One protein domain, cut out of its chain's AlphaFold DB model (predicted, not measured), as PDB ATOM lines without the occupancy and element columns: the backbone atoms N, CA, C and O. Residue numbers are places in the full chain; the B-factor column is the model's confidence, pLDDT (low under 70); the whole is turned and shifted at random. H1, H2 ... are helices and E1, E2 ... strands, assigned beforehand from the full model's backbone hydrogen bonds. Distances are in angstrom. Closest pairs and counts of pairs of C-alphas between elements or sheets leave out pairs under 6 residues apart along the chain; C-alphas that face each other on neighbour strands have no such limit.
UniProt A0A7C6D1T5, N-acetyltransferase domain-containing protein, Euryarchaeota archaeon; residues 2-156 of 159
ATOM      1  N   THR A   2     204.587 125.547 193.488       90.94
ATOM      2  CA  THR A   2     203.549 126.153 194.355       90.94
ATOM      3  C   THR A   2     203.801 125.969 195.855       90.94
ATOM      4  O   THR A   2     203.911 126.957 196.561       90.94
ATOM      5  N   ARG A   3     204.095 124.742 196.329       93.19
ATOM      6  CA  ARG A   3     204.484 124.476 197.742       93.19
ATOM      7  C   ARG A   3     205.588 125.409 198.267       93.19
ATOM      8  O   ARG A   3     205.523 125.880 199.392       93.19
ATOM      9  N   ARG A   4     206.641 125.615 197.465       92.44
ATOM     10  CA  ARG A   4     207.805 126.424 197.860       92.44
ATOM     11  C   ARG A   4     207.450 127.905 197.891       92.44
ATOM     12  O   ARG A   4     207.944 128.616 198.750       92.44
ATOM     13  N   PHE A   5     206.628 128.351 196.945       95.19
ATOM     14  CA  PHE A   5     206.116 129.714 196.919       95.19
ATOM     15  C   PHE A   5     205.228 129.989 198.141       95.19
ATOM     16  O   PHE A   5     205.528 130.899 198.905       95.19
ATOM     17  N   GLU A   6     204.226 129.140 198.370       95.62
ATOM     18  CA  GLU A   6     203.266 129.225 199.480       95.62
ATOM     19  C   GLU A   6     203.948 129.280 200.855       95.62
ATOM     20  O   GLU A   6     203.522 130.036 201.720       95.62
ATOM     21  N   ALA A   7     205.060 128.559 201.043       95.06
ATOM     22  CA  ALA A   7     205.823 128.552 202.295       95.06
ATOM     23  C   ALA A   7     206.433 129.915 202.693       95.06
ATOM     24  O   ALA A   7     206.955 130.048 203.797       95.06
ATOM     25  N   ASN A   8     206.396 130.926 201.816       95.19
ATOM     26  CA  ASN A   8     206.852 132.285 202.131       95.19
ATOM     27  C   ASN A   8     205.785 133.142 202.831       95.19
ATOM     28  O   ASN A   8     206.080 134.280 203.215       95.19
ATOM     29  N   PHE A   9     204.564 132.626 202.968       94.62
ATOM     30  CA  PHE A   9     203.402 133.368 203.439       94.62
ATOM     31  C   PHE A   9     202.815 132.729 204.695       94.62
ATOM     32  O   PHE A   9     202.811 131.511 204.852       94.62
ATOM     33  N   ASP A  10     202.302 133.574 205.584       92.44
ATOM     34  CA  ASP A  10     201.560 133.164 206.775       92.44
ATOM     35  C   ASP A  10     200.138 132.722 206.412       92.44
ATOM     36  O   ASP A  10     199.576 131.829 207.042       92.44
ATOM     37  N   ILE A  11     199.555 133.362 205.392       90.62
ATOM     38  CA  ILE A  11     198.247 133.023 204.830       90.62
ATOM     39  C   ILE A  11     198.376 132.964 203.315       90.62
ATOM     40  O   ILE A  11     198.823 133.915 202.680       90.62
ATOM     41  N   THR A  12     197.960 131.847 202.739       93.62
ATOM     42  CA  THR A  12     197.876 131.639 201.296       93.62
ATOM     43  C   THR A  12     196.860 130.548 201.026       93.62
ATOM     44  O   THR A  12     196.685 129.636 201.839       93.62
ATOM     45  N   LEU A  13     196.222 130.606 199.865       92.44
ATOM     46  CA  LEU A  13     195.464 129.476 199.370       92.44
ATOM     47  C   LEU A  13     196.421 128.369 198.892       92.44
ATOM     48  O   LEU A  13     197.559 128.624 198.478       92.44
ATOM     49  N   ARG A  14     195.974 127.115 199.001       94.69
ATOM     50  CA  ARG A  14     196.720 125.946 198.538       94.69
ATOM     51  C   ARG A  14     196.517 125.744 197.034       94.69
ATOM     52  O   ARG A  14     195.481 125.244 196.612       94.69
ATOM     53  N   HIS A  15     197.544 126.032 196.240       94.81
ATOM     54  CA  HIS A  15     197.510 125.904 194.784       94.81
ATOM     55  C   HIS A  15     198.005 124.521 194.358       94.81
ATOM     56  O   HIS A  15     199.081 124.343 193.766       94.81
ATOM     57  N   ASP A  16     197.254 123.492 194.739       94.56
ATOM     58  CA  ASP A  16     197.461 122.161 194.189       94.56
ATOM     59  C   ASP A  16     196.765 121.987 192.837       94.56
ATOM     60  O   ASP A  16     196.091 122.878 192.324       94.56
ATOM     61  N   ARG A  17     196.993 120.825 192.223       93.75
ATOM     62  CA  ARG A  17     196.424 120.503 190.918       93.75
ATOM     63  C   ARG A  17     194.900 120.615 190.928       93.75
ATOM     64  O   ARG A  17     194.357 121.223 190.018       93.75
ATOM     65  N   SER A  18     194.245 120.047 191.937       95.56
ATOM     66  CA  SER A  18     192.786 120.009 192.016       95.56
ATOM     67  C   SER A  18     192.200 121.411 192.115       95.56
ATOM     68  O   SER A  18     191.254 121.713 191.395       95.56
ATOM     69  N   TYR A  19     192.799 122.286 192.929       93.69
ATOM     70  CA  TYR A  19     192.395 123.686 192.987       93.69
ATOM     71  C   TYR A  19     192.587 124.394 191.643       93.69
ATOM     72  O   TYR A  19     191.661 125.033 191.158       93.69
ATOM     73  N   LEU A  20     193.763 124.271 191.021       94.62
ATOM     74  CA  LEU A  20     194.062 124.979 189.772       94.62
ATOM     75  C   LEU A  20     193.188 124.499 188.605       94.62
ATOM     76  O   LEU A  20     192.765 125.311 187.786       94.62
ATOM     77  N   GLU A  21     192.908 123.196 188.534       94.88
ATOM     78  CA  GLU A  21     192.009 122.618 187.533       94.88
ATOM     79  C   GLU A  21     190.573 123.109 187.748       94.88
ATOM     80  O   GLU A  21     189.964 123.626 186.816       94.88
ATOM     81  N   TRP A  22     190.063 123.043 188.979       93.75
ATOM     82  CA  TRP A  22     188.726 123.538 189.305       93.75
ATOM     83  C   TRP A  22     188.583 125.051 189.090       93.75
ATOM     84  O   TRP A  22     187.601 125.500 188.506       93.75
ATOM     85  N   ARG A  23     189.549 125.855 189.548       94.19
ATOM     86  CA  ARG A  23     189.417 127.316 189.532       94.19
ATOM     87  C   ARG A  23     189.693 127.916 188.160       94.19
ATOM     88  O   ARG A  23     188.986 128.838 187.765       94.19
ATOM     89  N   TYR A  24     190.725 127.433 187.465       95.56
ATOM     90  CA  TYR A  24     191.249 128.097 186.268       95.56
ATOM     91  C   TYR A  24     191.130 127.283 184.976       95.56
ATOM     92  O   TYR A  24     191.337 127.854 183.906       95.56
ATOM     93  N   ALA A  25     190.824 125.981 185.044       94.25
ATOM     94  CA  ALA A  25     190.637 125.145 183.853       94.25
ATOM     95  C   ALA A  25     189.175 124.740 183.611       94.25
ATOM     96  O   ALA A  25     188.812 124.469 182.466       94.25
ATOM     97  N   ASP A  26     188.339 124.708 184.652       93.19
ATOM     98  CA  ASP A  26     186.906 124.452 184.519       93.19
ATOM     99  C   ASP A  26     186.200 125.656 183.863       93.19
ATOM    100  O   ASP A  26     186.269 126.770 184.395       93.19
ATOM    101  N   PRO A  27     185.477 125.470 182.741       90.69
ATOM    102  CA  PRO A  27     184.708 126.540 182.110       90.69
ATOM    103  C   PRO A  27     183.672 127.202 183.032       90.69
ATOM    104  O   PRO A  27     183.341 128.369 182.823       90.69
ATOM    105  N   ALA A  28     183.166 126.491 184.046       89.94
ATOM    106  CA  ALA A  28     182.254 127.048 185.043       89.94
ATOM    107  C   ALA A  28     182.939 128.066 185.969       89.94
ATOM    108  O   ALA A  28     182.268 128.946 186.506       89.94
ATOM    109  N   GLY A  29     184.264 127.976 186.134       85.56
ATOM    110  CA  GLY A  29     185.060 128.947 186.884       85.56
ATOM    111  C   GLY A  29     185.300 130.251 186.122       85.56
ATOM    112  O   GLY A  29     185.630 131.258 186.745       85.56
ATOM    113  N   GLY A  30     185.128 130.244 184.795       89.06
ATOM    114  CA  GLY A  30     185.373 131.378 183.907       89.06
ATOM    115  C   GLY A  30     186.435 131.094 182.840       89.06
ATOM    116  O   GLY A  30     187.079 130.049 182.811       89.06
ATOM    117  N   PHE A  31     186.622 132.050 181.926       92.69
ATOM    118  CA  PHE A  31     187.592 131.930 180.833       92.69
ATOM    119  C   PHE A  31     188.915 132.595 181.201       92.69
ATOM    120  O   PHE A  31     189.097 133.804 181.025       92.69
ATOM    121  N   PHE A  32     189.843 131.784 181.697       96.88
ATOM    122  CA  PHE A  32     191.178 132.216 182.087       96.88
ATOM    123  C   PHE A  32     192.238 131.777 181.085       96.88
ATOM    124  O   PHE A  32     192.073 130.818 180.330       96.88
ATOM    125  N   ARG A  33     193.369 132.480 181.096       97.19
ATOM    126  CA  ARG A  33     194.581 132.069 180.392       97.19
ATOM    127  C   ARG A  33     195.729 131.971 181.372       97.19
ATOM    128  O   ARG A  33     196.046 132.935 182.064       97.19
ATOM    129  N   THR A  34     196.372 130.813 181.374       97.44
ATOM    130  CA  THR A  34     197.503 130.529 182.251       97.44
ATOM    131  C   THR A  34     198.809 130.716 181.493       97.44
ATOM    132  O   THR A  34     199.062 130.073 180.475       97.44
ATOM    133  N   LEU A  35     199.655 131.599 182.007       98.12
ATOM    134  CA  LEU A  35     201.015 131.833 181.549       98.12
ATOM    135  C   LEU A  35     201.963 131.035 182.430       98.12
ATOM    136  O   LEU A  35     201.877 131.104 183.653       98.12
ATOM    137  N   LEU A  36     202.893 130.308 181.817       97.19
ATOM    138  CA  LEU A  36     203.919 129.553 182.528       97.19
ATOM    139  C   LEU A  36     205.294 130.106 182.182       97.19
ATOM    140  O   LEU A  36     205.655 130.224 181.013       97.19
ATOM    141  N   ALA A  37     206.080 130.395 183.212       97.06
ATOM    142  CA  ALA A  37     207.495 130.678 183.064       97.06
ATOM    143  C   ALA A  37     208.282 129.408 183.374       97.06
ATOM    144  O   ALA A  37     208.059 128.765 184.406       97.06
ATOM    145  N   THR A  38     209.219 129.055 182.498       95.75
ATOM    146  CA  THR A  38     210.085 127.888 182.674       95.75
ATOM    147  C   THR A  38     211.554 128.296 182.702       95.75
ATOM    148  O   THR A  38     211.960 129.254 182.050       95.75
ATOM    149  N   ILE A  39     212.345 127.582 183.501       94.31
ATOM    150  CA  ILE A  39     213.808 127.668 183.539       94.31
ATOM    151  C   ILE A  39     214.318 126.233 183.441       94.31
ATOM    152  O   ILE A  39     213.878 125.380 184.215       94.31
ATOM    153  N   ASP A  40     215.193 125.961 182.475       93.75
ATOM    154  CA  ASP A  40     215.771 124.633 182.230       93.75
ATOM    155  C   ASP A  40     214.701 123.524 182.131       93.75
ATOM    156  O   ASP A  40     214.808 122.452 182.726       93.75
ATOM    157  N   GLY A  41     213.598 123.824 181.434       92.31
ATOM    158  CA  GLY A  41     212.472 122.902 181.234       92.31
ATOM    159  C   GLY A  41     211.573 122.685 182.458       92.31
ATOM    160  O   GLY A  41     210.642 121.886 182.391       92.31
ATOM    161  N   ARG A  42     211.804 123.385 183.576       92.88
ATOM    162  CA  ARG A  42     210.994 123.279 184.802       92.88
ATOM    163  C   ARG A  42     210.188 124.547 185.048       92.88
ATOM    164  O   ARG A  42     210.698 125.651 184.877       92.88
ATOM    165  N   THR A  43     208.950 124.405 185.520       93.75
ATOM    166  CA  THR A  43     208.096 125.547 185.886       93.75
ATOM    167  C   THR A  43     208.711 126.348 187.034       93.75
ATOM    168  O   THR A  43     208.859 125.845 188.152       93.75
ATOM    169  N   ALA A  44     209.033 127.609 186.757       95.44
ATOM    170  CA  ALA A  44     209.600 128.574 187.697       95.44
ATOM    171  C   ALA A  44     208.555 129.572 188.225       95.44
ATOM    172  O   ALA A  44     208.751 130.159 189.289       95.44
ATOM    173  N   GLY A  45     207.444 129.742 187.508       96.75
ATOM    174  CA  GLY A  45     206.324 130.579 187.920       96.75
ATOM    175  C   GLY A  45     205.119 130.428 186.998       96.75
ATOM    176  O   GLY A  45     205.198 129.783 185.950       96.75
ATOM    177  N   MET A  46     204.014 131.027 187.409       97.75
ATOM    178  CA  MET A  46     202.729 131.037 186.737       97.75
ATOM    179  C   MET A  46     202.051 132.392 186.942       97.75
ATOM    180  O   MET A  46     202.167 132.985 188.011       97.75
ATOM    181  N   ALA A  47     201.323 132.857 185.936       98.31
ATOM    182  CA  ALA A  47     200.335 133.915 186.089       98.31
ATOM    183  C   ALA A  47     199.027 133.468 185.445       98.31
ATOM    184  O   ALA A  47     199.050 132.773 184.430       98.31
ATOM    185  N   VAL A  48     197.901 133.874 186.009       98.31
ATOM    186  CA  VAL A  48     196.580 133.651 185.426       98.31
ATOM    187  C   VAL A  48     196.011 135.004 185.053       98.31
ATOM    188  O   VAL A  48     196.053 135.935 185.854       98.31
ATOM    189  N   VAL A  49     195.503 135.127 183.831       98.44
ATOM    190  CA  VAL A  49     194.905 136.368 183.341       98.44
ATOM    191  C   VAL A  49     193.503 136.141 182.804       98.44
ATOM    192  O   VAL A  49     193.193 135.080 182.257       98.44
ATOM    193  N   ARG A  50     192.664 137.168 182.907       96.81
ATOM    194  CA  ARG A  50     191.315 137.195 182.336       96.81
ATOM    195  C   ARG A  50     191.082 138.532 181.662       96.81
ATOM    196  O   ARG A  50     191.392 139.564 182.237       96.81
ATOM    197  N   THR A  51     190.495 138.523 180.470       96.50
ATOM    198  CA  THR A  51     189.967 139.753 179.865       96.50
ATOM    199  C   THR A  51     188.473 139.855 180.094       96.50
ATOM    200  O   THR A  51     187.773 138.846 180.002       96.50
ATOM    201  N   TYR A  52     187.980 141.064 180.309       93.88
ATOM    202  CA  TYR A  52     186.556 141.339 180.456       93.88
ATOM    203  C   TYR A  52     186.207 142.692 179.830       93.88
ATOM    204  O   TYR A  52     187.091 143.491 179.521       93.88
ATOM    205  N   ASN A  53     184.915 142.934 179.615       95.12
ATOM    206  CA  ASN A  53     184.402 144.216 179.141       95.12
ATOM    207  C   ASN A  53     183.597 144.873 180.260       95.12
ATOM    208  O   ASN A  53     182.779 144.206 180.891       95.12
ATOM    209  N   ASN A  54     183.806 146.167 180.478       92.44
ATOM    210  CA  ASN A  54     183.014 146.990 181.381       92.44
ATOM    211  C   ASN A  54     182.674 148.306 180.674       92.44
ATOM    212  O   ASN A  54     183.583 149.010 180.234       92.44
ATOM    213  N   ASP A  55     181.382 148.596 180.512       93.88
ATOM    214  CA  ASP A  55     180.864 149.774 179.797       93.88
ATOM    215  C   ASP A  55     181.517 150.001 178.419       93.88
ATOM    216  O   ASP A  55     181.984 151.087 178.082       93.88
ATOM    217  N   GLY A  56     181.619 148.931 177.620       94.31
ATOM    218  CA  GLY A  56     182.229 148.967 176.282       94.31
ATOM    219  C   GLY A  56     183.756 149.102 176.268       94.31
ATOM    220  O   GLY A  56     184.358 149.078 175.198       94.31
ATOM    221  N   THR A  57     184.395 149.197 177.436       96.19
ATOM    222  CA  THR A  57     185.851 149.261 177.572       96.19
ATOM    223  C   THR A  57     186.404 147.893 177.956       96.19
ATOM    224  O   THR A  57     185.895 147.244 178.872       96.19
ATOM    225  N   ARG A  58     187.455 147.443 177.266       97.31
ATOM    226  CA  ARG A  58     188.074 146.135 177.504       97.31
ATOM    227  C   ARG A  58     189.213 146.253 178.512       97.31
ATOM    228  O   ARG A  58     190.090 147.097 178.354       97.31
ATOM    229  N   TYR A  59     189.231 145.374 179.505       96.94
ATOM    230  CA  TYR A  59     190.233 145.326 180.571       96.94
ATOM    231  C   TYR A  59     190.840 143.925 180.689       96.94
ATOM    232  O   TYR A  59     190.280 142.946 180.182       96.94
ATOM    233  N   MET A  60     191.992 143.833 181.354       97.81
ATOM    234  CA  MET A  60     192.619 142.571 181.734       97.81
ATOM    235  C   MET A  60     192.966 142.572 183.220       97.81
ATOM    236  O   MET A  60     193.617 143.487 183.718       97.81
ATOM    237  N   ASP A  61     192.606 141.493 183.897       97.31
ATOM    238  CA  ASP A  61     193.053 141.199 185.250       97.31
ATOM    239  C   ASP A  61     194.219 140.222 185.216       97.31
ATOM    240  O   ASP A  61     194.161 139.203 184.520       97.31
ATOM    241  N   ILE A  62     195.243 140.490 186.024       98.12
ATOM    242  CA  ILE A  62     196.126 139.455 186.560       98.12
ATOM    243  C   ILE A  62     195.405 138.870 187.773       98.12
ATOM    244  O   ILE A  62     195.379 139.457 188.854       98.12
ATOM    245  N   ILE A  63     194.780 137.722 187.541       97.25
ATOM    246  CA  ILE A  63     193.932 136.993 188.482       97.25
ATOM    247  C   ILE A  63     194.775 136.370 189.590       97.25
ATOM    248  O   ILE A  63     194.396 136.414 190.756       97.25
ATOM    249  N   ASP A  64     195.930 135.833 189.210       97.19
ATOM    250  CA  ASP A  64     196.850 135.134 190.095       97.19
ATOM    251  C   ASP A  64     198.279 135.270 189.552       97.19
ATOM    252  O   ASP A  64     198.494 135.407 188.342       97.19
ATOM    253  N   LEU A  65     199.262 135.255 190.440       97.75
ATOM    254  CA  LEU A  65     200.677 135.363 190.131       97.75
ATOM    255  C   LEU A  65     201.465 134.626 191.209       97.75
ATOM    256  O   LEU A  65     201.554 135.073 192.346       97.75
ATOM    257  N   MET A  66     202.134 133.548 190.813       97.25
ATOM    258  CA  MET A  66     203.048 132.792 191.660       97.25
ATOM    259  C   MET A  66     204.389 132.660 190.961       97.25
ATOM    260  O   MET A  66     204.486 132.162 189.843       97.25
ATOM    261  N   ALA A  67     205.464 133.055 191.619       96.56
ATOM    262  CA  ALA A  67     206.802 132.933 191.064       96.56
ATOM    263  C   ALA A  67     207.817 132.806 192.187       96.56
ATOM    264  O   ALA A  67     207.598 133.283 193.297       96.56
ATOM    265  N   ASP A  68     208.943 132.174 191.884       91.62
ATOM    266  CA  ASP A  68     210.058 132.094 192.816       91.62
ATOM    267  C   ASP A  68     210.521 133.497 193.261       91.62
ATOM    268  O   ASP A  68     211.020 134.279 192.447       91.62
ATOM    269  N   LEU A  69     210.344 133.815 194.550       91.75
ATOM    270  CA  LEU A  69     210.650 135.135 195.113       91.75
ATOM    271  C   LEU A  69     212.151 135.453 195.076       91.75
ATOM    272  O   LEU A  69     212.527 136.619 194.979       91.75
ATOM    273  N   GLU A  70     213.008 134.430 195.071       91.12
ATOM    274  CA  GLU A  70     214.460 134.590 194.929       91.12
ATOM    275  C   GLU A  70     214.873 134.885 193.478       91.12
ATOM    276  O   GLU A  70     216.014 135.252 193.197       91.12
ATOM    277  N   ARG A  71     213.941 134.741 192.527       92.12
ATOM    278  CA  ARG A  71     214.164 134.953 191.094       92.12
ATOM    279  C   ARG A  71     213.167 135.979 190.550       92.12
ATOM    280  O   ARG A  71     212.337 135.642 189.703       92.12
ATOM    281  N   PRO A  72     213.274 137.263 190.940       91.94
ATOM    282  CA  PRO A  72     212.291 138.297 190.592       91.94
ATOM    283  C   PRO A  72     212.083 138.477 189.080       91.94
ATOM    284  O   PRO A  72     211.001 138.878 188.652       91.94
ATOM    285  N   LYS A  73     213.083 138.124 188.257       95.31
ATOM    286  CA  LYS A  73     212.974 138.130 186.790       95.31
ATOM    287  C   LYS A  73     211.863 137.215 186.260       95.31
ATOM    288  O   LYS A  73     211.314 137.497 185.204       95.31
ATOM    289  N   VAL A  74     211.510 136.150 186.985       96.81
ATOM    290  CA  VAL A  74     210.419 135.237 186.609       96.81
ATOM    291  C   VAL A  74     209.075 135.954 186.687       96.81
ATOM    292  O   VAL A  74     208.333 135.970 185.709       96.81
ATOM    293  N   ALA A  75     208.790 136.602 187.821       97.50
ATOM    294  CA  ALA A  75     207.575 137.394 187.991       97.50
ATOM    295  C   ALA A  75     207.526 138.557 186.985       97.50
ATOM    296  O   ALA A  75     206.496 138.787 186.362       97.50
ATOM    297  N   GLN A  76     208.657 139.238 186.760       97.06
ATOM    298  CA  GLN A  76     208.757 140.301 185.754       97.06
ATOM    299  C   GLN A  76     208.425 139.805 184.344       97.06
ATOM    300  O   GLN A  76     207.661 140.458 183.642       97.06
ATOM    301  N   ALA A  77     208.958 138.651 183.933       97.25
ATOM    302  CA  ALA A  77     208.685 138.079 182.618       97.25
ATOM    303  C   ALA A  77     207.208 137.687 182.448       97.25
ATOM    304  O   ALA A  77     206.632 137.919 181.386       97.25
ATOM    305  N   LEU A  78     206.580 137.137 183.493       98.44
ATOM    306  CA  LEU A  78     205.153 136.803 183.492       98.44
ATOM    307  C   LEU A  78     204.276 138.052 183.353       98.44
ATOM    308  O   LEU A  78     203.391 138.083 182.501       98.44
ATOM    309  N   VAL A  79     204.554 139.092 184.143       98.31
ATOM    310  CA  VAL A  79     203.812 140.360 184.086       98.31
ATOM    311  C   VAL A  79     204.018 141.050 182.737       98.31
ATOM    312  O   VAL A  79     203.046 141.457 182.108       98.31
ATOM    313  N   ALA A  80     205.253 141.109 182.233       97.38
ATOM    314  CA  ALA A  80     205.541 141.667 180.912       97.38
ATOM    315  C   ALA A  80     204.803 140.911 179.796       97.38
ATOM    316  O   ALA A  80     204.281 141.527 178.870       97.38
ATOM    317  N   LYS A  81     204.701 139.577 179.895       98.12
ATOM    318  CA  LYS A  81     203.938 138.776 178.933       98.12
ATOM    319  C   LYS A  81     202.437 139.069 179.001       98.12
ATOM    320  O   LYS A  81     201.814 139.158 177.946       98.12
ATOM    321  N   ALA A  82     201.876 139.237 180.199       98.38
ATOM    322  CA  ALA A  82     200.480 139.633 180.374       98.38
ATOM    323  C   ALA A  82     200.199 141.011 179.747       98.38
ATOM    324  O   ALA A  82     199.237 141.153 178.996       98.38
ATOM    325  N   VAL A  83     201.079 141.994 179.971       97.81
ATOM    326  CA  VAL A  83     200.972 143.330 179.358       97.81
ATOM    327  C   VAL A  83     201.050 143.250 177.833       97.81
ATOM    328  O   VAL A  83     200.167 143.765 177.157       97.81
ATOM    329  N   ALA A  84     202.020 142.519 177.278       97.50
ATOM    330  CA  ALA A  84     202.133 142.344 175.828       97.50
ATOM    331  C   ALA A  84     200.889 141.669 175.211       97.50
ATOM    332  O   ALA A  84     200.493 141.985 174.090       97.50
ATOM    333  N   MET A  85     200.250 140.741 175.934       98.00
ATOM    334  CA  MET A  85     198.974 140.159 175.506       98.00
ATOM    335  C   MET A  85     197.855 141.198 175.504       98.00
ATOM    336  O   MET A  85     197.131 141.300 174.518       98.00
ATOM    337  N   ALA A  86     197.744 141.995 176.569       97.75
ATOM    338  CA  ALA A  86     196.762 143.070 176.667       97.75
ATOM    339  C   ALA A  86     196.901 144.077 175.513       97.75
ATOM    340  O   ALA A  86     195.908 144.401 174.864       97.75
ATOM    341  N   GLU A  87     198.130 144.490 175.196       97.50
ATOM    342  CA  GLU A  87     198.431 145.367 174.058       97.50
ATOM    343  C   GLU A  87     197.989 144.746 172.727       97.50
ATOM    344  O   GLU A  87     197.279 145.387 171.951       97.50
ATOM    345  N   SER A  88     198.342 143.476 172.483       97.69
ATOM    346  CA  SER A  88     197.963 142.760 171.253       97.69
ATOM    347  C   SER A  88     196.451 142.572 171.088       97.69
ATOM    348  O   SER A  88     195.957 142.368 169.984       97.69
ATOM    349  N   GLU A  89     195.713 142.643 172.192       97.00
ATOM    350  CA  GLU A  89     194.265 142.475 172.247       97.00
ATOM    351  C   GLU A  89     193.501 143.795 172.343       97.00
ATOM    352  O   GLU A  89     192.276 143.778 172.519       97.00
ATOM    353  N   HIS A  90     194.213 144.920 172.231       96.88
ATOM    354  CA  HIS A  90     193.668 146.270 172.350       96.88
ATOM    355  C   HIS A  90     192.880 146.473 173.652       96.88
ATOM    356  O   HIS A  90     191.815 147.089 173.679       96.88
ATOM    357  N   VAL A  91     193.394 145.905 174.741       97.75
ATOM    358  CA  VAL A  91     192.872 146.103 176.090       97.75
ATOM    359  C   VAL A  91     193.308 147.481 176.597       97.75
ATOM    360  O   VAL A  91     194.470 147.856 176.471       97.75
ATOM    361  N   THR A  92     192.387 148.225 177.207       97.12
ATOM    362  CA  THR A  92     192.613 149.601 177.678       97.12
ATOM    363  C   THR A  92     193.457 149.668 178.949       97.12
ATOM    364  O   THR A  92     194.158 150.651 179.175       97.12
ATOM    365  N   GLY A  93     193.400 148.641 179.798       95.88
ATOM    366  CA  GLY A  93     194.169 148.608 181.037       95.88
ATOM    367  C   GLY A  93     194.353 147.205 181.596       95.88
ATOM    368  O   GLY A  93     193.497 146.334 181.422       95.88
ATOM    369  N   VAL A  94     195.477 147.015 182.290       97.62
ATOM    370  CA  VAL A  94     195.791 145.801 183.048       97.62
ATOM    371  C   VAL A  94     195.790 146.139 184.531       97.62
ATOM    372  O   VAL A  94     196.406 147.124 184.935       97.62
ATOM    373  N   GLN A  95     195.130 145.326 185.348       95.44
ATOM    374  CA  GLN A  95     195.099 145.513 186.795       95.44
ATOM    375  C   GLN A  95     195.451 144.230 187.546       95.44
ATOM    376  O   GLN A  95     195.331 143.120 187.032       95.44
ATOM    377  N   ALA A  96     195.921 144.398 188.777       95.06
ATOM    378  CA  ALA A  96     196.217 143.322 189.709       95.06
ATOM    379  C   ALA A  96     195.791 143.773 191.108       95.06
ATOM    380  O   ALA A  96     196.048 144.915 191.495       95.06
ATOM    381  N   TRP A  97     195.161 142.877 191.860       91.81
ATOM    382  CA  TRP A  97     194.726 143.134 193.229       91.81
ATOM    383  C   TRP A  97     195.578 142.287 194.163       91.81
ATOM    384  O   TRP A  97     195.484 141.064 194.132       91.81
ATOM    385  N   ILE A  98     196.433 142.936 194.954       91.75
ATOM    386  CA  ILE A  98     197.324 142.288 195.925       91.75
ATOM    387  C   ILE A  98     197.428 143.136 197.200       91.75
ATOM    388  O   ILE A  98     197.205 144.350 197.137       91.75
ATOM    389  N   PRO A  99     197.815 142.546 198.347       90.12
ATOM    390  CA  PRO A  99     198.181 143.312 199.531       90.12
ATOM    391  C   PRO A  99     199.262 144.354 199.220       90.12
ATOM    392  O   PRO A  99     200.197 144.100 198.456       90.12
ATOM    393  N   SER A 100     199.148 145.542 199.813       88.19
ATOM    394  CA  SER A 100     200.039 146.681 199.534       88.19
ATOM    395  C   SER A 100     201.502 146.446 199.920       88.19
ATOM    396  O   SER A 100     202.385 147.157 199.449       88.19
ATOM    397  N   ASP A 101     201.758 145.477 200.792       88.75
ATOM    398  CA  ASP A 101     203.072 145.041 201.262       88.75
ATOM    399  C   ASP A 101     203.504 143.695 200.649       88.75
ATOM    400  O   ASP A 101     204.512 143.112 201.052       88.75
ATOM    401  N   HIS A 102     202.771 143.199 199.647       93.44
ATOM    402  CA  HIS A 102     203.066 141.926 199.003       93.44
ATOM    403  C   HIS A 102     204.440 141.954 198.295       93.44
ATOM    404  O   HIS A 102     204.762 142.933 197.611       93.44
ATOM    405  N   PRO A 103     205.235 140.861 198.331       95.12
ATOM    406  CA  PRO A 103     206.559 140.795 197.695       95.12
ATOM    407  C   PRO A 103     206.600 141.121 196.191       95.12
ATOM    408  O   PRO A 103     207.657 141.454 195.656       95.12
ATOM    409  N   PHE A 104     205.464 141.037 195.492       96.31
ATOM    410  CA  PHE A 104     205.355 141.402 194.073       96.31
ATOM    411  C   PHE A 104     205.059 142.875 193.796       96.31
ATOM    412  O   PHE A 104     205.186 143.277 192.640       96.31
ATOM    413  N   VAL A 105     204.758 143.701 194.802       95.06
ATOM    414  CA  VAL A 105     204.529 145.143 194.598       95.06
ATOM    415  C   VAL A 105     205.705 145.810 193.865       95.06
ATOM    416  O   VAL A 105     205.466 146.424 192.821       95.06
ATOM    417  N   PRO A 106     206.980 145.620 194.272       94.44
ATOM    418  CA  PRO A 106     208.106 146.204 193.545       94.44
ATOM    419  C   PRO A 106     208.246 145.679 192.111       94.44
ATOM    420  O   PRO A 106     208.736 146.389 191.235       94.44
ATOM    421  N   THR A 107     207.848 144.429 191.861       95.31
ATOM    422  CA  THR A 107     207.866 143.842 190.516       95.31
ATOM    423  C   THR A 107     206.833 144.510 189.618       95.31
ATOM    424  O   THR A 107     207.200 144.945 188.531       95.31
ATOM    425  N   LEU A 108     205.590 144.656 190.091       96.69
ATOM    426  CA  LEU A 108     204.513 145.317 189.352       96.69
ATOM    427  C   LEU A 108     204.869 146.773 189.024       96.69
ATOM    428  O   LEU A 108     204.746 147.200 187.875       96.69
ATOM    429  N   GLN A 109     205.395 147.513 190.003       95.12
ATOM    430  CA  GLN A 109     205.835 148.897 189.805       95.12
ATOM    431  C   GLN A 109     206.935 149.011 188.745       95.12
ATOM    432  O   GLN A 109     206.861 149.862 187.861       95.12
ATOM    433  N   ARG A 110     207.935 148.117 188.771       93.12
ATOM    434  CA  ARG A 110     209.002 148.082 187.753       93.12
ATOM    435  C   ARG A 110     208.489 147.763 186.347       93.12
ATOM    436  O   ARG A 110     209.162 148.104 185.381       93.12
ATOM    437  N   THR A 111     207.331 147.120 186.232       93.44
ATOM    438  CA  THR A 111     206.655 146.839 184.955       93.44
ATOM    439  C   THR A 111     205.617 147.899 184.572       93.44
ATOM    440  O   THR A 111     204.834 147.672 183.659       93.44
ATOM    441  N   GLY A 112     205.600 149.051 185.251       94.62
ATOM    442  CA  GLY A 112     204.757 150.195 184.891       94.62
ATOM    443  C   GLY A 112     203.384 150.237 185.566       94.62
ATOM    444  O   GLY A 112     202.607 151.145 185.283       94.62
ATOM    445  N   PHE A 113     203.075 149.310 186.479       96.75
ATOM    446  CA  PHE A 113     201.840 149.389 187.260       96.75
ATOM    447  C   PHE A 113     201.941 150.526 188.275       96.75
ATOM    448  O   PHE A 113     202.939 150.667 188.985       96.75
ATOM    449  N   ILE A 114     200.873 151.308 188.383       94.75
ATOM    450  CA  ILE A 114     200.778 152.413 189.335       94.75
ATOM    451  C   ILE A 114     199.953 151.929 190.533       94.75
ATOM    452  O   ILE A 114     198.807 151.516 190.340       94.75
ATOM    453  N   PRO A 115     200.493 151.956 191.769       91.06
ATOM    454  CA  PRO A 115     199.705 151.622 192.945       91.06
ATOM    455  C   PRO A 115     198.593 152.658 193.108       91.06
ATOM    456  O   PRO A 115     198.845 153.863 193.132       91.06
ATOM    457  N   ARG A 116     197.358 152.182 193.231       85.25
ATOM    458  CA  ARG A 116     196.189 153.027 193.455       85.25
ATOM    459  C   ARG A 116     195.639 152.756 194.844       85.25
ATOM    460  O   ARG A 116     195.358 151.613 195.194       85.25
ATOM    461  N   THR A 117     195.444 153.819 195.613       78.75
ATOM    462  CA  THR A 117     194.621 153.762 196.820       78.75
ATOM    463  C   THR A 117     193.163 153.913 196.394       78.75
ATOM    464  O   THR A 117     192.856 154.904 195.726       78.75
ATOM    465  N   PRO A 118     192.267 152.973 196.747       74.50
ATOM    466  CA  PRO A 118     190.851 153.118 196.443       74.50
ATOM    467  C   PRO A 118     190.292 154.422 197.025       74.50
ATOM    468  O   PRO A 118     190.593 154.766 198.173       74.50
ATOM    469  N   LEU A 119     189.492 155.155 196.248       79.25
ATOM    470  CA  LEU A 119     188.775 156.334 196.750       79.25
ATOM    471  C   LEU A 119     187.689 155.919 197.757       79.25
ATOM    472  O   LEU A 119     187.287 154.762 197.814       79.25
ATOM    473  N   GLY A 120     187.173 156.862 198.554       73.31
ATOM    474  CA  GLY A 120     186.256 156.551 199.668       73.31
ATOM    475  C   GLY A 120     184.946 155.838 199.291       73.31
ATOM    476  O   GLY A 120     184.315 155.245 200.159       73.31
ATOM    477  N   HIS A 121     184.542 155.876 198.020       75.75
ATOM    478  CA  HIS A 121     183.369 155.173 197.485       75.75
ATOM    479  C   HIS A 121     183.726 153.876 196.736       75.75
ATOM    480  O   HIS A 121     182.838 153.158 196.282       75.75
ATOM    481  N   GLU A 122     185.015 153.569 196.586       72.81
ATOM    482  CA  GLU A 122     185.496 152.342 195.958       72.81
ATOM    483  C   GLU A 122     185.583 151.205 196.980       72.81
ATOM    484  O   GLU A 122     185.742 151.409 198.186       72.81
ATOM    485  N   ARG A 123     185.483 149.968 196.492       64.69
ATOM    486  CA  ARG A 123     185.571 148.784 197.349       64.69
ATOM    487  C   ARG A 123     186.988 148.659 197.908       64.69
ATOM    488  O   ARG A 123     187.951 148.526 197.156       64.69
ATOM    489  N   LYS A 124     187.107 148.637 199.237       72.88
ATOM    490  CA  LYS A 124     188.351 148.308 199.939       72.88
ATOM    491  C   LYS A 124     188.344 146.836 200.330       72.88
ATOM    492  O   LYS A 124     187.468 146.406 201.080       72.88
ATOM    493  N   LEU A 125     189.347 146.079 199.891       71.88
ATOM    494  CA  LEU A 125     189.555 144.724 200.394       71.88
ATOM    495  C   LEU A 125     190.087 144.807 201.833       71.88
ATOM    496  O   LEU A 125     191.131 145.405 202.085       71.88
ATOM    497  N   THR A 126     189.341 144.245 202.782       77.38
ATOM    498  CA  THR A 126     189.737 144.157 204.194       77.38
ATOM    499  C   THR A 126     189.555 142.720 204.657       77.38
ATOM    500  O   THR A 126     188.479 142.154 204.485       77.38
ATOM    501  N   MET A 127     190.598 142.133 205.240       78.38
ATOM    502  CA  MET A 127     190.537 140.778 205.780       78.38
ATOM    503  C   MET A 127     190.087 140.812 207.242       78.38
ATOM    504  O   MET A 127     190.679 141.512 208.062       78.38
ATOM    505  N   PHE A 128     189.075 140.011 207.570       82.62
ATOM    506  CA  PHE A 128     188.639 139.759 208.941       82.62
ATOM    507  C   PHE A 128     188.893 138.290 209.271       82.62
ATOM    508  O   PHE A 128     188.382 137.403 208.594       82.62
ATOM    509  N   GLY A 129     189.695 138.033 210.303       79.94
ATOM    510  CA  GLY A 129     190.015 136.684 210.763       79.94
ATOM    511  C   GLY A 129     189.459 136.439 212.158       79.94
ATOM    512  O   GLY A 129     189.649 137.257 213.057       79.94
ATOM    513  N   ARG A 130     188.795 135.298 212.353       82.94
ATOM    514  CA  ARG A 130     188.451 134.780 213.681       82.94
ATOM    515  C   ARG A 130     189.000 133.359 213.797       82.94
ATOM    516  O   ARG A 130     188.483 132.483 213.106       82.94
ATOM    517  N   PRO A 131     189.998 133.100 214.657       81.00
ATOM    518  CA  PRO A 131     190.430 131.732 214.908       81.00
ATOM    519  C   PRO A 131     189.264 130.930 215.508       81.00
ATOM    520  O   PRO A 131     188.576 131.396 216.423       81.00
ATOM    521  N   ILE A 132     189.015 129.738 214.965       80.38
ATOM    522  CA  ILE A 132     188.018 128.791 215.474       80.38
ATOM    523  C   ILE A 132     188.773 127.651 216.161       80.38
ATOM    524  O   ILE A 132     189.640 127.027 215.557       80.38
ATOM    525  N   GLY A 133     188.437 127.371 217.423       78.19
ATOM    526  CA  GLY A 133     189.115 126.362 218.242       78.19
ATOM    527  C   GLY A 133     190.196 126.943 219.159       78.19
ATOM    528  O   GLY A 133     190.335 128.155 219.292       78.19
ATOM    529  N   ARG A 134     190.939 126.062 219.839       71.69
ATOM    530  CA  ARG A 134     192.043 126.430 220.752       71.69
ATOM    531  C   ARG A 134     193.411 126.351 220.069       71.69
ATOM    532  O   ARG A 134     194.401 126.029 220.719       71.69
ATOM    533  N   ASP A 135     193.457 126.597 218.764       77.56
ATOM    534  CA  ASP A 135     194.721 126.628 218.042       77.56
ATOM    535  C   ASP A 135     195.477 127.918 218.396       77.56
ATOM    536  O   ASP A 135     195.157 129.027 217.945       77.56
ATOM    537  N   ALA A 136     196.453 127.761 219.290       78.44
ATOM    538  CA  ALA A 136     197.312 128.843 219.736       78.44
ATOM    539  C   ALA A 136     198.192 129.375 218.594       78.44
ATOM    540  O   ALA A 136     198.513 130.561 218.582       78.44
ATOM    541  N   GLU A 137     198.551 128.541 217.616       83.81
ATOM    542  CA  GLU A 137     199.412 128.928 216.501       83.81
ATOM    543  C   GLU A 137     198.675 129.869 215.544       83.81
ATOM    544  O   GLU A 137     199.155 130.972 215.274       83.81
ATOM    545  N   LEU A 138     197.460 129.502 215.128       82.06
ATOM    546  CA  LEU A 138     196.609 130.362 214.296       82.06
ATOM    547  C   LEU A 138     196.279 131.691 214.980       82.06
ATOM    548  O   LEU A 138     196.310 132.751 214.351       82.06
ATOM    549  N   SER A 139     195.997 131.649 216.284       83.31
ATOM    550  CA  SER A 139     195.740 132.859 217.072       83.31
ATOM    551  C   SER A 139     196.957 133.790 217.089       83.31
ATOM    552  O   SER A 139     196.808 134.998 216.907       83.31
ATOM    553  N   ASN A 140     198.161 133.232 217.236       86.19
ATOM    554  CA  ASN A 140     199.407 133.993 217.196       86.19
ATOM    555  C   ASN A 140     199.679 134.588 215.807       86.19
ATOM    556  O   ASN A 140     200.145 135.721 215.720       86.19
ATOM    557  N   ILE A 141     199.379 133.859 214.724       87.44
ATOM    558  CA  ILE A 141     199.539 134.349 213.346       87.44
ATOM    559  C   ILE A 141     198.674 135.593 213.106       87.44
ATOM    560  O   ILE A 141     199.199 136.615 212.668       87.44
ATOM    561  N   PHE A 142     197.386 135.557 213.464       84.50
ATOM    562  CA  PHE A 142     196.484 136.705 213.280       84.50
ATOM    563  C   PHE A 142     196.846 137.934 214.127       84.50
ATOM    564  O   PHE A 142     196.430 139.043 213.799       84.50
ATOM    565  N   GLN A 143     197.622 137.763 215.200       83.50
ATOM    566  CA  GLN A 143     198.095 138.863 216.048       83.50
ATOM    567  C   GLN A 143     199.418 139.480 215.568       83.50
ATOM    568  O   GLN A 143     199.879 140.473 216.141       83.50
ATOM    569  N   ARG A 144     200.062 138.926 214.530       86.06
ATOM    570  CA  ARG A 144     201.311 139.481 213.995       86.06
ATOM    571  C   ARG A 144     201.073 140.874 213.417       86.06
ATOM    572  O   ARG A 144     200.132 141.105 212.668       86.06
ATOM    573  N   ARG A 145     201.996 141.797 213.707       80.62
ATOM    574  CA  ARG A 145     201.976 143.168 213.161       80.62
ATOM    575  C   ARG A 145     202.112 143.224 211.636       80.62
ATOM    576  O   ARG A 145     201.607 144.159 211.028       80.62
ATOM    577  N   CYS A 146     202.808 142.254 211.050       82.94
ATOM    578  CA  CYS A 146     203.055 142.163 209.613       82.94
ATOM    579  C   CYS A 146     202.726 140.742 209.162       82.94
ATOM    580  O   CYS A 146     203.584 139.861 209.201       82.94
ATOM    581  N   LEU A 147     201.465 140.521 208.815       87.50
ATOM    582  CA  LEU A 147     200.990 139.248 208.302       87.50
ATOM    583  C   LEU A 147     201.344 139.136 206.818       87.50
ATOM    584  O   LEU A 147     200.860 139.922 206.007       87.50
ATOM    585  N   LYS A 148     202.149 138.139 206.445       91.31
ATOM    586  CA  LYS A 148     202.478 137.907 205.034       91.31
ATOM    587  C   LYS A 148     201.354 137.128 204.368       91.31
ATOM    588  O   LYS A 148     201.337 135.903 204.431       91.31
ATOM    589  N   ALA A 149     200.423 137.830 203.737       92.06
ATOM    590  CA  ALA A 149     199.332 137.205 203.001       92.06
ATOM    591  C   ALA A 149     199.634 137.162 201.498       92.06
ATOM    592  O   ALA A 149     199.998 138.180 200.914       92.06
ATOM    593  N   HIS A 150     199.439 136.004 200.872       94.69
ATOM    594  CA  HIS A 150     199.254 135.891 199.431       94.69
ATOM    595  C   HIS A 150     197.767 135.684 199.160       94.69
ATOM    596  O   HIS A 150     197.233 134.600 199.385       94.69
ATOM    597  N   ILE A 151     197.107 136.770 198.764       92.12
ATOM    598  CA  ILE A 151     195.699 136.792 198.377       92.12
ATOM    599  C   ILE A 151     195.621 137.627 197.106       92.12
ATOM    600  O   ILE A 151     196.050 138.785 197.101       92.12
ATOM    601  N   MET A 152     195.101 137.043 196.038       93.50
ATOM    602  CA  MET A 152     194.886 137.700 194.756       93.50
ATOM    603  C   MET A 152     193.411 137.655 194.366       93.50
ATOM    604  O   MET A 152     192.573 137.089 195.065       93.50
ATOM    605  N   LEU A 153     193.061 138.292 193.249       91.19
ATOM    606  CA  LEU A 153     191.671 138.360 192.804       91.19
ATOM    607  C   LEU A 153     191.077 136.958 192.538       91.19
ATOM    608  O   LEU A 153     189.895 136.743 192.802       91.19
ATOM    609  N   GLY A 154     191.898 135.998 192.098       91.25
ATOM    610  CA  GLY A 154     191.530 134.589 191.904       91.25
ATOM    611  C   GLY A 154     191.040 133.868 193.160       91.25
ATOM    612  O   GLY A 154     190.219 132.953 193.051       91.25
ATOM    613  N   ASP A 155     191.460 134.334 194.340       90.31
ATOM    614  CA  ASP A 155     191.030 133.806 195.640       90.31
ATOM    615  C   ASP A 155     189.653 134.333 196.075       90.31
ATOM    616  O   ASP A 155     189.113 133.904 197.095       90.31
ATOM    617  N   SER A 156     189.081 135.276 195.322       85.81
ATOM    618  CA  SER A 156     187.758 135.841 195.578       85.81
ATOM    619  C   SER A 156     186.684 135.231 194.677       85.81
ATOM    620  O   SER A 156     186.972 134.627 193.643       85.81
TER     621      SER A 156
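What this domain is: This is residues 2 to 156 of the 159 residues of the protein "N-acetyltransferase domain-containing protein" of Euryarchaeota archaeon (UniProt A0A7C6D1T5). A strongly twisted sheet of four strands curls round the long helix H3, and the short helix H4 packs on residues 72 to 79 of H3. H1 is on the opposite face, H2 only grazes the sheet, and a long loop, residues 111 to 135, leads far out to H5; residues 118 to 124 and 132 to 137 stick out. The printed part has 155 residues, with named elements in the order H1 H2 E1 E2 E3 H3 E4 H4 H5; the sheet runs E1 E2 E3 E4, mixed, and the class is mixed, helices and strands. The whole is compact, with a radius of gyration of the C-alphas of 16.5 A and spans of 52 by 46 by 34 A.

Where its parts are: E1 is residues 33 to 39, 20.0 A; E2 42 to 54, 36.8 A; E3 57 to 67, 29.8 A; E4 93 to 96. H3 is residues 72 to 88, 24.5 A, beginning at C-alpha (212.291, 138.297, 190.592). H1 is residues 2 to 6, H2 17 to 25, H4 105 to 110 and H5 136 to 142, ending at C-alpha (196.484, 136.705, 213.280).

How they stand to each other: E1, E2 and E3 form a meander, each strand the antiparallel neighbour of the one before, in two hairpins: N 35 and O 47 are 2.8 A apart, N 48 and O 64 2.9 A. E3 and E4 are parallel, with N 62 and O 95 at 2.8 A; E3, H3, E4 is a strand-helix-strand unit, a helix between parallel neighbour strands, its crossover right-handed. H3 is on the sheet; the C-alphas of Ala 67 and Ala 75 are 5.5 A apart, the closest of E3 and H3. H3 touches H4 at a steep tilt of 61 degrees, the same way, closest at C-alphas Gln 76 and Thr 107, 6.0 A. In the five helices every O i to N i+4 pair is within hydrogen-bond range.

The domain as a whole: The C-alphas of Ser 88 and Arg 134, the two farthest apart, are 52.5 A apart. The printed part has no cut; H4 to H5 is a long link. Mean pLDDT of the printed part is 91.6; residue 123 is under 70.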